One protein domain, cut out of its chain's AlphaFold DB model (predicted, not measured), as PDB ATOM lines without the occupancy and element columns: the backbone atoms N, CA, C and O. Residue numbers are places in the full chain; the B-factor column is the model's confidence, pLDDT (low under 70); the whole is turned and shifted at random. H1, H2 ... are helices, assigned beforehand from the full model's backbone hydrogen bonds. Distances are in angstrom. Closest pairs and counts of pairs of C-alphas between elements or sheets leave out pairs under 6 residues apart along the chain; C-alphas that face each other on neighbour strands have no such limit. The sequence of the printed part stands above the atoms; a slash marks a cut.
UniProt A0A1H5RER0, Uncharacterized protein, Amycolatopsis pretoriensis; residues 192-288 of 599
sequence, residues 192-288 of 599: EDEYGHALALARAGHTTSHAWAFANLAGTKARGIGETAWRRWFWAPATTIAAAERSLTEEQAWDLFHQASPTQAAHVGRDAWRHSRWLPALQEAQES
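AT A GLANCE: This is residues 192 to 288 of the 599 residues of an uncharacterized protein of Amycolatopsis pretoriensis (UniProt A0A1H5RER0). The long, kinked helix H4 runs through the middle of the body with the other helices round it: the hairpin of H1 and H2 packs on one side, H6 crosses it on the opposite side, and H5 folds back along it. H7 crosses it near residue 244, and short H3 sits by its beginning. The printed part has 97 residues with seven named helices, H1 to H7 in order, and no named strand; the class is all helix. It is compact, with a radius of gyration of the C-alphas of 12.7 A and spans of 36 by 28 by 20 A.

HOW THE PARTS SIT: H1, residues 192 to 204, touches H4, residues 227 to 245, at a steep tilt of 56 degrees, the closest C-alphas being those of Leu 199 and Ala 238, 4.7 A. H2, residues 208 to 215, forms a helical hairpin with H1. H3, residues 221 to 225, touches H4 only at the corner, and only just, with 3 pairs of C-alphas within 8 A. H4 is the hub, touching six helices. H5, residues 250 to 260, forms a helical hairpin with H4 at a shallow tilt of 24 degrees; the closest C-alphas, of Ala 236 and Ala 260, are 5.0 A apart. H6, residues 262 to 268, is about perpendicular to H4, at 73 degrees. H7, residues 270 to 287, touches H4 with residues 277 to 285 alone. Every O i to N i+4 pair is within hydrogen-bond range in H1, H2, H3, H5 and H6, against 13 of 15 in H4 and 12 of 14 in H7.

IN THESE COORDINATES: H1 begins at C-alpha 192, (39.105, -21.738, 54.080). H4 is 24.9 A long and H7 23.9 A, ending at C-alpha 287, (60.422, -22.883, 53.091).

THE WHOLE: The printed part has no cut, and its links are tight. Residues 192 to 193, 218 to 220 and 287 to 288 have pLDDT under 70.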
ATOM      1  N   GLU A 192      37.841 -20.997  54.163       67.94
ATOM      2  CA  GLU A 192      39.105 -21.738  54.080       67.94
ATOM      3  C   GLU A 192      38.976 -22.955  53.165       67.94
ATOM      4  O   GLU A 192      39.884 -23.214  52.377       67.94
ATOM      5  N   ASP A 193      37.843 -23.661  53.226       69.00
ATOM      6  CA  ASP A 193      37.556 -24.785  52.330       69.00
ATOM      7  C   ASP A 193      37.376 -24.305  50.877       69.00
ATOM      8  O   ASP A 193      37.986 -24.863  49.967       69.00
ATOM      9  N   GLU A 194      36.623 -23.221  50.649       78.75
ATOM     10  CA  GLU A 194      36.445 -22.616  49.318       78.75
ATOM     11  C   GLU A 194      37.771 -22.086  48.737       78.75
ATOM     12  O   GLU A 194      38.046 -22.255  47.551       78.75
ATOM     13  N   TYR A 195      38.629 -21.488  49.573       83.19
ATOM     14  CA  TYR A 195      39.969 -21.055  49.165       83.19
ATOM     15  C   TYR A 195      40.898 -22.243  48.886       83.19
ATOM     16  O   TYR A 195      41.649 -22.224  47.914       83.19
ATOM     17  N   GLY A 196      40.814 -23.308  49.687       75.31
ATOM     18  CA  GLY A 196      41.522 -24.562  49.437       75.31
ATOM     19  C   GLY A 196      41.120 -25.207  48.108       75.31
ATOM     20  O   GLY A 196      41.990 -25.693  47.387       75.31
ATOM     21  N   HIS A 197      39.833 -25.154  47.755       74.44
ATOM     22  CA  HIS A 197      39.324 -25.621  46.468       74.44
ATOM     23  C   HIS A 197      39.816 -24.743  45.306       74.44
ATOM     24  O   HIS A 197      40.375 -25.266  44.345       74.44
ATOM     25  N   ALA A 198      39.731 -23.410  45.427       84.44
ATOM     26  CA  ALA A 198      40.292 -22.481  44.441       84.44
ATOM     27  C   ALA A 198      41.803 -22.705  44.216       84.44
ATOM     28  O   ALA A 198      42.267 -22.705  43.081       84.44
ATOM     29  N   LEU A 199      42.569 -22.968  45.279       82.88
ATOM     30  CA  LEU A 199      43.998 -23.276  45.193       82.88
ATOM     31  C   LEU A 199      44.285 -24.647  44.563       82.88
ATOM     32  O   LEU A 199      45.260 -24.784  43.828       82.88
ATOM     33  N   ALA A 200      43.446 -25.657  44.801       70.75
ATOM     34  CA  ALA A 200      43.550 -26.939  44.105       70.75
ATOM     35  C   ALA A 200      43.300 -26.781  42.595       70.75
ATOM     36  O   ALA A 200      44.087 -27.284  41.795       70.75
ATOM     37  N   LEU A 201      42.273 -26.015  42.215       75.50
ATOM     38  CA  LEU A 201      41.952 -25.728  40.816       75.50
ATOM     39  C   LEU A 201      43.063 -24.910  40.124       75.50
ATOM     40  O   LEU A 201      43.459 -25.211  38.998       75.50
ATOM     41  N   ALA A 202      43.636 -23.916  40.810       83.19
ATOM     42  CA  ALA A 202      44.754 -23.130  40.285       83.19
ATOM     43  C   ALA A 202      46.003 -24.001  40.045       83.19
ATOM     44  O   ALA A 202      46.649 -23.890  39.002       83.19
ATOM     45  N   ARG A 203      46.302 -24.931  40.965       79.00
ATOM     46  CA  ARG A 203      47.388 -25.919  40.820       79.00
ATOM     47  C   ARG A 203      47.154 -26.920  39.690       79.00
ATOM     48  O   ARG A 203      48.131 -27.322  39.059       79.00
ATOM     49  N   ALA A 204      45.905 -27.295  39.415       70.94
ATOM     50  CA  ALA A 204      45.542 -28.111  38.252       70.94
ATOM     51  C   ALA A 204      45.653 -27.333  36.925       70.94
ATOM     52  O   ALA A 204      45.861 -27.934  35.880       70.94
ATOM     53  N   GLY A 205      45.626 -25.993  36.969       77.75
ATOM     54  CA  GLY A 205      45.806 -25.135  35.795       77.75
ATOM     55  C   GLY A 205      44.514 -24.763  35.073       77.75
ATOM     56  O   GLY A 205      44.584 -24.315  33.934       77.75
ATOM     57  N   HIS A 206      43.351 -24.909  35.717       77.25
ATOM     58  CA  HIS A 206      42.085 -24.505  35.106       77.25
ATOM     59  C   HIS A 206      42.065 -23.023  34.737       77.25
ATOM     60  O   HIS A 206      42.578 -22.166  35.461       77.25
ATOM     61  N   THR A 207      41.361 -22.719  33.649       85.81
ATOM     62  CA  THR A 207      40.969 -21.354  33.313       85.81
ATOM     63  C   THR A 207      40.016 -20.794  34.370       85.81
ATOM     64  O   THR A 207      39.315 -21.527  35.073       85.81
ATOM     65  N   THR A 208      39.931 -19.467  34.447       89.50
ATOM     66  CA  THR A 208      38.998 -18.778  35.346       89.50
ATOM     67  C   THR A 208      37.540 -19.206  35.138       89.50
ATOM     68  O   THR A 208      36.811 -19.372  36.115       89.50
ATOM     69  N   SER A 209      37.125 -19.427  33.886       80.62
ATOM     70  CA  SER A 209      35.768 -19.864  33.537       80.62
ATOM     71  C   SER A 209      35.468 -21.270  34.064       80.62
ATOM     72  O   SER A 209      34.416 -21.489  34.664       80.62
ATOM     73  N   HIS A 210      36.410 -22.211  33.914       75.12
ATOM     74  CA  HIS A 210      36.263 -23.575  34.435       75.12
ATOM     75  C   HIS A 210      36.291 -23.591  35.966       75.12
ATOM     76  O   HIS A 210      35.420 -24.190  36.597       75.12
ATOM     77  N   ALA A 211      37.210 -22.847  36.584       81.00
ATOM     78  CA  ALA A 211      37.279 -22.740  38.038       81.00
ATOM     79  C   ALA A 211      36.000 -22.126  38.646       81.00
ATOM     80  O   ALA A 211      35.542 -22.568  39.700       81.00
ATOM     81  N   TRP A 212      35.373 -21.161  37.962       87.38
ATOM     82  CA  TRP A 212      34.065 -20.631  38.355       87.38
ATOM     83  C   TRP A 212      32.934 -21.656  38.198       87.38
ATOM     84  O   TRP A 212      32.089 -21.745  39.089       87.38
ATOM     85  N   ALA A 213      32.920 -22.459  37.130       75.38
ATOM     86  CA  ALA A 213      31.916 -23.510  36.944       75.38
ATOM     87  C   ALA A 213      31.944 -24.547  38.086       75.38
ATOM     88  O   ALA A 213      30.889 -24.883  38.631       75.38
ATOM     89  N   PHE A 214      33.138 -24.973  38.517       73.19
ATOM     90  CA  PHE A 214      33.312 -25.839  39.692       73.19
ATOM     91  C   PHE A 214      32.924 -25.155  41.009       73.19
ATOM     92  O   PHE A 214      32.326 -25.781  41.883       73.19
ATOM     93  N   ALA A 215      33.219 -23.863  41.159       78.38
ATOM     94  CA  ALA A 215      32.894 -23.131  42.376       78.38
ATOM     95  C   ALA A 215      31.390 -22.803  42.497       78.38
ATOM     96  O   ALA A 215      30.844 -22.839  43.594       78.38
ATOM     97  N   ASN A 216      30.672 -22.513  41.408       80.00
ATOM     98  CA  ASN A 216      29.295 -21.983  41.407       80.00
ATOM     99  C   ASN A 216      28.177 -23.031  41.668       80.00
ATOM    100  O   ASN A 216      27.038 -22.916  41.196       80.00
ATOM    101  N   LEU A 217      28.472 -24.070  42.448       72.75
ATOM    102  CA  LEU A 217      27.502 -25.099  42.825       72.75
ATOM    103  C   LEU A 217      26.479 -24.584  43.860       72.75
ATOM    104  O   LEU A 217      26.645 -23.554  44.518       72.75
ATOM    105  N   ALA A 218      25.361 -25.294  44.008       60.16
ATOM    106  CA  ALA A 218      24.365 -24.954  45.023       60.16
ATOM    107  C   ALA A 218      24.952 -25.118  46.440       60.16
ATOM    108  O   ALA A 218      25.448 -26.184  46.790       60.16
ATOM    109  N   GLY A 219      24.885 -24.061  47.259       58.84
ATOM    110  CA  GLY A 219      25.399 -24.051  48.639       58.84
ATOM    111  C   GLY A 219      26.839 -23.536  48.811       58.84
ATOM    112  O   GLY A 219      27.241 -23.210  49.930       58.84
ATOM    113  N   THR A 220      27.617 -23.351  47.742       68.19
ATOM    114  CA  THR A 220      28.994 -22.816  47.839       68.19
ATOM    115  C   THR A 220      29.023 -21.321  48.150       68.19
ATOM    116  O   THR A 220      28.021 -20.609  48.001       68.19
ATOM    117  N   LYS A 221      30.159 -20.823  48.653       75.94
ATOM    118  CA  LYS A 221      30.320 -19.394  48.948       75.94
ATOM    119  C   LYS A 221      30.406 -18.584  47.658       75.94
ATOM    120  O   LYS A 221      29.783 -17.524  47.612       75.94
ATOM    121  N   ALA A 222      31.068 -19.108  46.624       79.56
ATOM    122  CA  ALA A 222      31.080 -18.590  45.256       79.56
ATOM    123  C   ALA A 222      29.697 -18.137  44.775       79.56
ATOM    124  O   ALA A 222      29.493 -16.950  44.506       79.56
ATOM    125  N   ARG A 223      28.712 -19.045  44.769       76.31
ATOM    126  CA  ARG A 223      27.350 -18.753  44.302       76.31
ATOM    127  C   ARG A 223      26.639 -17.662  45.109       76.31
ATOM    128  O   ARG A 223      25.781 -16.963  44.579       76.31
ATOM    129  N   GLY A 224      26.985 -17.508  46.389       71.31
ATOM    130  CA  GLY A 224      26.414 -16.482  47.266       71.31
ATOM    131  C   GLY A 224      27.016 -15.083  47.093       71.31
ATOM    132  O   GLY A 224      26.326 -14.101  47.358       71.31
ATOM    133  N   ILE A 225      28.281 -14.980  46.669       77.69
ATOM    134  CA  ILE A 225      28.983 -13.693  46.487       77.69
ATOM    135  C   ILE A 225      29.071 -13.244  45.021       77.69
ATOM    136  O   ILE A 225      29.303 -12.063  44.770       77.69
ATOM    137  N   GLY A 226      28.859 -14.158  44.072       82.81
ATOM    138  CA  GLY A 226      28.957 -13.908  42.634       82.81
ATOM    139  C   GLY A 226      30.391 -13.971  42.103       82.81
ATOM    140  O   GLY A 226      31.361 -13.819  42.850       82.81
ATOM    141  N   GLU A 227      30.517 -14.183  40.790       90.50
ATOM    142  CA  GLU A 227      31.792 -14.475  40.122       90.50
ATOM    143  C   GLU A 227      32.859 -13.417  40.407       90.50
ATOM    144  O   GLU A 227      33.941 -13.748  40.883       90.50
ATOM    145  N   THR A 228      32.557 -12.135  40.185       88.62
ATOM    146  CA  THR A 228      33.521 -11.037  40.347       88.62
ATOM    147  C   THR A 228      34.106 -10.985  41.760       88.62
ATOM    148  O   THR A 228      35.307 -10.781  41.932       88.62
ATOM    149  N   ALA A 229      33.276 -11.204  42.786       87.06
ATOM    150  CA  ALA A 229      33.724 -11.219  44.174       87.06
ATOM    151  C   ALA A 229      34.495 -12.504  44.511       87.06
ATOM    152  O   ALA A 229      35.499 -12.444  45.221       87.06
ATOM    153  N   TRP A 230      34.071 -13.657  43.988       92.81
ATOM    154  CA  TRP A 230      34.801 -14.908  44.172       92.81
ATOM    155  C   TRP A 230      36.184 -14.859  43.510       92.81
ATOM    156  O   TRP A 230      37.191 -15.145  44.161       92.81
ATOM    157  N   ARG A 231      36.258 -14.372  42.267       95.06
ATOM    158  CA  ARG A 231      37.511 -14.155  41.536       95.06
ATOM    159  C   ARG A 231      38.468 -13.249  42.306       95.06
ATOM    160  O   ARG A 231      39.643 -13.572  42.461       95.06
ATOM    161  N   ARG A 232      37.938 -12.146  42.840       91.50
ATOM    162  CA  ARG A 232      38.676 -11.148  43.623       91.50
ATOM    163  C   ARG A 232      39.297 -11.716  44.906       91.50
ATOM    164  O   ARG A 232      40.459 -11.433  45.203       91.50
ATOM    165  N   TRP A 233      38.510 -12.459  45.686       89.19
ATOM    166  CA  TRP A 233      38.875 -12.854  47.053       89.19
ATOM    167  C   TRP A 233      39.441 -14.271  47.178       89.19
ATOM    168  O   TRP A 233      40.154 -14.532  48.142       89.19
ATOM    169  N   PHE A 234      39.154 -15.165  46.228       91.25
ATOM    170  CA  PHE A 234      39.567 -16.571  46.272       91.25
ATOM    171  C   PHE A 234      40.496 -16.920  45.108       91.25
ATOM    172  O   PHE A 234      41.631 -17.323  45.343       91.25
ATOM    173  N   TRP A 235      40.044 -16.719  43.866       94.75
ATOM    174  CA  TRP A 235      40.764 -17.184  42.674       94.75
ATOM    175  C   TRP A 235      42.099 -16.470  42.448       94.75
ATOM    176  O   TRP A 235      43.134 -17.119  42.409       94.75
ATOM    177  N   ALA A 236      42.111 -15.139  42.368       94.88
ATOM    178  CA  ALA A 236      43.334 -14.381  42.110       94.88
ATOM    179  C   ALA A 236      44.441 -14.593  43.176       94.88
ATOM    180  O   ALA A 236      45.593 -14.823  42.806       94.88
ATOM    181  N   PRO A 237      44.165 -14.586  44.502       92.44
ATOM    182  CA  PRO A 237      45.191 -14.986  45.468       92.44
ATOM    183  C   PRO A 237      45.602 -16.465  45.343       92.44
ATOM    184  O   PRO A 237      46.753 -16.784  45.621       92.44
ATOM    185  N   ALA A 238      44.714 -17.369  44.918       91.19
ATOM    186  CA  ALA A 238      45.061 -18.771  44.680       91.19
ATOM    187  C   ALA A 238      45.977 -18.966  43.453       91.19
ATOM    188  O   ALA A 238      46.927 -19.746  43.530       91.19
ATOM    189  N   THR A 239      45.757 -18.234  42.353       94.75
ATOM    190  CA  THR A 239      46.630 -18.299  41.166       94.75
ATOM    191  C   THR A 239      48.023 -17.737  41.435       94.75
ATOM    192  O   THR A 239      48.988 -18.286  40.917       94.75
ATOM    193  N   THR A 240      48.161 -16.727  42.308       94.88
ATOM    194  CA  THR A 240      49.485 -16.213  42.728       94.88
ATOM    195  C   THR A 240      50.318 -17.295  43.427       94.88
ATOM    196  O   THR A 240      51.483 -17.481  43.087       94.88
ATOM    197  N   ILE A 241      49.724 -18.055  44.358       91.38
ATOM    198  CA  ILE A 241      50.432 -19.150  45.046       91.38
ATOM    199  C   ILE A 241      50.767 -20.282  44.068       91.38
ATOM    200  O   ILE A 241      51.900 -20.751  44.041       91.38
ATOM    201  N   ALA A 242      49.820 -20.687  43.216       88.94
ATOM    202  CA  ALA A 242      50.073 -21.729  42.220       88.94
ATOM    203  C   ALA A 242      51.158 -21.331  41.194       88.94
ATOM    204  O   ALA A 242      51.881 -22.199  40.711       88.94
ATOM    205  N   ALA A 243      51.302 -20.039  40.875       92.75
ATOM    206  CA  ALA A 243      52.385 -19.525  40.036       92.75
ATOM    207  C   ALA A 243      53.755 -19.602  40.738       92.75
ATOM    208  O   ALA A 243      54.730 -20.019  40.112       92.75
ATOM    209  N   ALA A 244      53.817 -19.274  42.035       90.81
ATOM    210  CA  ALA A 244      55.040 -19.365  42.837       90.81
ATOM    211  C   ALA A 244      55.524 -20.819  42.961       90.81
ATOM    212  O   ALA A 244      56.693 -21.111  42.727       90.81
ATOM    213  N   GLU A 245      54.610 -21.755  43.232       85.62
ATOM    214  CA  GLU A 245      54.906 -23.196  43.302       85.62
ATOM    215  C   GLU A 245      55.384 -23.803  41.975       85.62
ATOM    216  O   GLU A 245      56.050 -24.839  41.973       85.62
ATOM    217  N   ARG A 246      55.027 -23.182  40.845       86.19
ATOM    218  CA  ARG A 246      55.464 -23.566  39.493       86.19
ATOM    219  C   ARG A 246      56.764 -22.879  39.063       86.19
ATOM    220  O   ARG A 246      57.190 -23.088  37.932       86.19
ATOM    221  N   SER A 247      57.376 -22.070  39.932       89.56
ATOM    222  CA  SER A 247      58.576 -21.275  39.633       89.56
ATOM    223  C   SER A 247      58.419 -20.357  38.410       89.56
ATOM    224  O   SER A 247      59.368 -20.163  37.652       89.56
ATOM    225  N   LEU A 248      57.219 -19.801  38.197       92.56
ATOM    226  CA  LEU A 248      56.988 -18.818  37.133       92.56
ATOM    227  C   LEU A 248      57.698 -17.493  37.440       92.56
ATOM    228  O   LEU A 248      57.939 -17.155  38.602       92.56
ATOM    229  N   THR A 249      58.004 -16.717  36.398       96.19
ATOM    230  CA  THR A 249      58.570 -15.373  36.583       96.19
ATOM    231  C   THR A 249      57.539 -14.422  37.196       96.19
ATOM    232  O   THR A 249      56.330 -14.633  37.083       96.19
ATOM    233  N   GLU A 250      58.005 -13.340  37.826       96.75
ATOM    234  CA  GLU A 250      57.119 -12.314  38.398       96.75
ATOM    235  C   GLU A 250      56.167 -11.715  37.345       96.75
ATOM    236  O   GLU A 250      55.000 -11.472  37.644       96.75
ATOM    237  N   GLU A 251      56.641 -11.542  36.107       96.88
ATOM    238  CA  GLU A 251      55.849 -11.086  34.955       96.88
ATOM    239  C   GLU A 251      54.688 -12.052  34.656       96.88
ATOM    240  O   GLU A 251      53.521 -11.667  34.687       96.88
ATOM    241  N   GLN A 252      54.997 -13.342  34.483       95.88
ATOM    242  CA  GLN A 252      54.011 -14.392  34.205       95.88
ATOM    243  C   GLN A 252      53.005 -14.556  35.355       95.88
ATOM    244  O   GLN A 252      51.812 -14.769  35.129       95.88
ATOM    245  N   ALA A 253      53.473 -14.455  36.601       96.25
ATOM    246  CA  ALA A 253      52.622 -14.518  37.782       96.25
ATOM    247  C   ALA A 253      51.687 -13.298  37.890       96.25
ATOM    248  O   ALA A 253      50.531 -13.453  38.299       96.25
ATOM    249  N   TRP A 254      52.151 -12.108  37.491       96.94
ATOM    250  CA  TRP A 254      51.336 -10.895  37.432       96.94
ATOM    251  C   TRP A 254      50.266 -10.979  36.338       96.94
ATOM    252  O   TRP A 254      49.099 -10.694  36.612       96.94
ATOM    253  N   ASP A 255      50.611 -11.459  35.142       96.81
ATOM    254  CA  ASP A 255      49.647 -11.654  34.053       96.81
ATOM    255  C   ASP A 255      48.549 -12.655  34.438       96.81
ATOM    256  O   ASP A 255      47.357 -12.378  34.272       96.81
ATOM    257  N   LEU A 256      48.922 -13.786  35.051       94.75
ATOM    258  CA  LEU A 256      47.964 -14.759  35.586       94.75
ATOM    259  C   LEU A 256      47.085 -14.165  36.698       94.75
ATOM    260  O   LEU A 256      45.899 -14.494  36.788       94.75
ATOM    261  N   PHE A 257      47.623 -13.280  37.541       96.00
ATOM    262  CA  PHE A 257      46.844 -12.570  38.559       96.00
ATOM    263  C   PHE A 257      45.840 -11.589  37.935       96.00
ATOM    264  O   PHE A 257      44.666 -11.561  38.326       96.00
ATOM    265  N   HIS A 258      46.283 -10.823  36.937       95.69
ATOM    266  CA  HIS A 258      45.468  -9.860  36.207       95.69
ATOM    267  C   HIS A 258      44.326 -10.552  35.448       95.69
ATOM    268  O   HIS A 258      43.167 -10.160  35.584       95.69
ATOM    269  N   GLN A 259      44.609 -11.648  34.739       94.12
ATOM    270  CA  GLN A 259      43.596 -12.470  34.066       94.12
ATOM    271  C   GLN A 259      42.624 -13.132  35.066       94.12
ATOM    272  O   GLN A 259      41.406 -13.170  34.842       94.12
ATOM    273  N   ALA A 260      43.125 -13.610  36.212       94.38
ATOM    274  CA  ALA A 260      42.293 -14.198  37.262       94.38
ATOM    275  C   ALA A 260      41.276 -13.191  37.830       94.38
ATOM    276  O   ALA A 260      40.100 -13.537  37.997       94.38
ATOM    277  N   SER A 261      41.665 -11.934  38.078       96.19
ATOM    278  CA  SER A 261      40.722 -10.873  38.460       96.19
ATOM    279  C   SER A 261      41.222  -9.463  38.094       96.19
ATOM    280  O   SER A 261      41.899  -8.830  38.911       96.19
ATOM    281  N   PRO A 262      40.788  -8.899  36.947       92.62
ATOM    282  CA  PRO A 262      41.164  -7.540  36.544       92.62
ATOM    283  C   PRO A 262      40.763  -6.492  37.589       92.62
ATOM    284  O   PRO A 262      41.534  -5.600  37.927       92.62
ATOM    285  N   THR A 263      39.585  -6.655  38.205       84.75
ATOM    286  CA  THR A 263      39.098  -5.777  39.282       84.75
ATOM    287  C   THR A 263      39.984  -5.806  40.532       84.75
ATOM    288  O   THR A 263      40.074  -4.798  41.228       84.75
ATOM    289  N   GLN A 264      40.618  -6.940  40.856       91.38
ATOM    290  CA  GLN A 264      41.546  -7.009  41.988       91.38
ATOM    291  C   GLN A 264      42.923  -6.462  41.613       91.38
ATOM    292  O   GLN A 264      43.524  -5.775  42.434       91.38
ATOM    293  N   ALA A 265      43.404  -6.732  40.399       91.38
ATOM    294  CA  ALA A 265      44.678  -6.209  39.921       91.38
ATOM    295  C   ALA A 265      44.661  -4.676  39.829       91.38
ATOM    296  O   ALA A 265      45.546  -4.037  40.389       91.38
ATOM    297  N   ALA A 266      43.600  -4.081  39.273       86.31
ATOM    298  CA  ALA A 266      43.400  -2.629  39.257       86.31
ATOM    299  C   ALA A 266      43.237  -2.012  40.661       86.31
ATOM    300  O   ALA A 266      43.579  -0.855  40.872       86.31
ATOM    301  N   HIS A 267      42.708  -2.764  41.632       84.75
ATOM    302  CA  HIS A 267      42.523  -2.276  43.002       84.75
ATOM    303  C   HIS A 267      43.790  -2.352  43.866       84.75
ATOM    304  O   HIS A 267      43.927  -1.563  44.797       84.75
ATOM    305  N   VAL A 268      44.671  -3.323  43.609       89.75
ATOM    306  CA  VAL A 268      45.903  -3.530  44.388       89.75
ATOM    307  C   VAL A 268      47.106  -2.860  43.719       89.75
ATOM    308  O   VAL A 268      47.925  -2.279  44.419       89.75
ATOM    309  N   GLY A 269      47.219  -2.912  42.391       91.81
ATOM    310  CA  GLY A 269      48.431  -2.514  41.670       91.81
ATOM    311  C   GLY A 269      49.552  -3.561  41.758       91.81
ATOM    312  O   GLY A 269      49.526  -4.453  42.611       91.81
ATOM    313  N   ARG A 270      50.533  -3.466  40.849       94.56
ATOM    314  CA  ARG A 270      51.629  -4.445  40.719       94.56
ATOM    315  C   ARG A 270      52.510  -4.470  41.969       94.56
ATOM    316  O   ARG A 270      52.708  -5.536  42.541       94.56
ATOM    317  N   ASP A 271      52.931  -3.309  42.468       91.56
ATOM    318  CA  ASP A 271      53.859  -3.216  43.604       91.56
ATOM    319  C   ASP A 271      53.252  -3.730  44.915       91.56
ATOM    320  O   ASP A 271      53.852  -4.545  45.621       91.56
ATOM    321  N   ALA A 272      52.017  -3.335  45.240       87.44
ATOM    322  CA  ALA A 272      51.379  -3.829  46.457       87.44
ATOM    323  C   ALA A 272      51.046  -5.328  46.354       87.44
ATOM    324  O   ALA A 272      51.118  -6.028  47.365       87.44
ATOM    325  N   TRP A 273      50.738  -5.863  45.164       96.44
ATOM    326  CA  TRP A 273      50.618  -7.314  44.957       96.44
ATOM    327  C   TRP A 273      51.964  -8.014  45.157       96.44
ATOM    328  O   TRP A 273      52.018  -9.036  45.847       96.44
ATOM    329  N   ARG A 274      53.047  -7.433  44.630       95.19
ATOM    330  CA  ARG A 274      54.408  -7.957  44.747       95.19
ATOM    331  C   ARG A 274      54.779  -8.176  46.213       95.19
ATOM    332  O   ARG A 274      55.112  -9.291  46.611       95.19
ATOM    333  N   HIS A 275      54.629  -7.137  47.031       89.75
ATOM    334  CA  HIS A 275      55.002  -7.178  48.445       89.75
ATOM    335  C   HIS A 275      53.996  -7.928  49.334       89.75
ATOM    336  O   HIS A 275      54.414  -8.634  50.245       89.75
ATOM    337  N   SER A 276      52.684  -7.818  49.086       88.25
ATOM    338  CA  SER A 276      51.665  -8.438  49.960       88.25
ATOM    339  C   SER A 276      51.253  -9.863  49.577       88.25
ATOM    340  O   SER A 276      50.550 -10.511  50.354       88.25
ATOM    341  N   ARG A 277      51.630 -10.353  48.385       91.88
ATOM    342  CA  ARG A 277      51.221 -11.679  47.883       91.88
ATOM    343  C   ARG A 277      52.340 -12.455  47.205       91.88
ATOM    344  O   ARG A 277      52.523 -13.614  47.553       91.88
ATOM    345  N   TRP A 278      53.062 -11.858  46.258       95.06
ATOM    346  CA  TRP A 278      54.049 -12.596  45.459       95.06
ATOM    347  C   TRP A 278      55.272 -13.023  46.273       95.06
ATOM    348  O   TRP A 278      55.553 -14.215  46.361       95.06
ATOM    349  N   LEU A 279      55.955 -12.079  46.928       93.19
ATOM    350  CA  LEU A 279      57.128 -12.383  47.753       93.19
ATOM    351  C   LEU A 279      56.790 -13.342  48.920       93.19
ATOM    352  O   LEU A 279      57.507 -14.332  49.070       93.19
ATOM    353  N   PRO A 280      55.674 -13.170  49.667       89.38
ATOM    354  CA  PRO A 280      55.229 -14.170  50.641       89.38
ATOM    355  C   PRO A 280      54.940 -15.553  50.037       89.38
ATOM    356  O   PRO A 280      55.270 -16.559  50.657       89.38
ATOM    357  N   ALA A 281      54.352 -15.633  48.837       88.44
ATOM    358  CA  ALA A 281      54.068 -16.912  48.181       88.44
ATOM    359  C   ALA A 281      55.341 -17.628  47.697       88.44
ATOM    360  O   ALA A 281      55.416 -18.852  47.786       88.44
ATOM    361  N   LEU A 282      56.344 -16.882  47.219       88.62
ATOM    362  CA  LEU A 282      57.670 -17.422  46.903       88.62
ATOM    363  C   LEU A 282      58.365 -17.961  48.157       88.62
ATOM    364  O   LEU A 282      58.882 -19.076  48.127       88.62
ATOM    365  N   GLN A 283      58.329 -17.210  49.262       83.25
ATOM    366  CA  GLN A 283      58.881 -17.652  50.542       83.25
ATOM    367  C   GLN A 283      58.167 -18.916  51.053       83.25
ATOM    368  O   GLN A 283      58.834 -19.896  51.378       83.25
ATOM    369  N   GLU A 284      56.826 -18.947  51.044       74.12
ATOM    370  CA  GLU A 284      56.052 -20.136  51.435       74.12
ATOM    371  C   GLU A 284      56.437 -21.347  50.570       74.12
ATOM    372  O   GLU A 284      56.718 -22.410  51.118       74.12
ATOM    373  N   ALA A 285      56.533 -21.185  49.244       77.44
ATOM    374  CA  ALA A 285      56.899 -22.259  48.317       77.44
ATOM    375  C   ALA A 285      58.338 -22.791  48.508       77.44
ATOM    376  O   ALA A 285      58.586 -23.972  48.241       77.44
ATOM    377  N   GLN A 286      59.270 -21.951  48.975       72.75
ATOM    378  CA  GLN A 286      60.658 -22.323  49.274       72.75
ATOM    379  C   GLN A 286      60.795 -23.018  50.639       72.75
ATOM    380  O   GLN A 286      61.357 -24.110  50.723       72.75
ATOM    381  N   GLU A 287      60.273 -22.407  51.705       61.94
ATOM    382  CA  GLU A 287      60.422 -22.883  53.091       61.94
ATOM    383  C   GLU A 287      59.538 -24.095  53.405       61.94
ATOM    384  O   GLU A 287      59.835 -24.909  54.282       61.94
ATOM    385  N   SER A 288      58.417 -24.225  52.702       49.28
ATOM    386  CA  SER A 288      57.471 -25.313  52.871       49.28
ATOM    387  C   SER A 288      56.920 -25.721  51.520       49.28
ATOM    388  O   SER A 288      55.992 -25.099  51.029       49.28
TER     389      SER A 288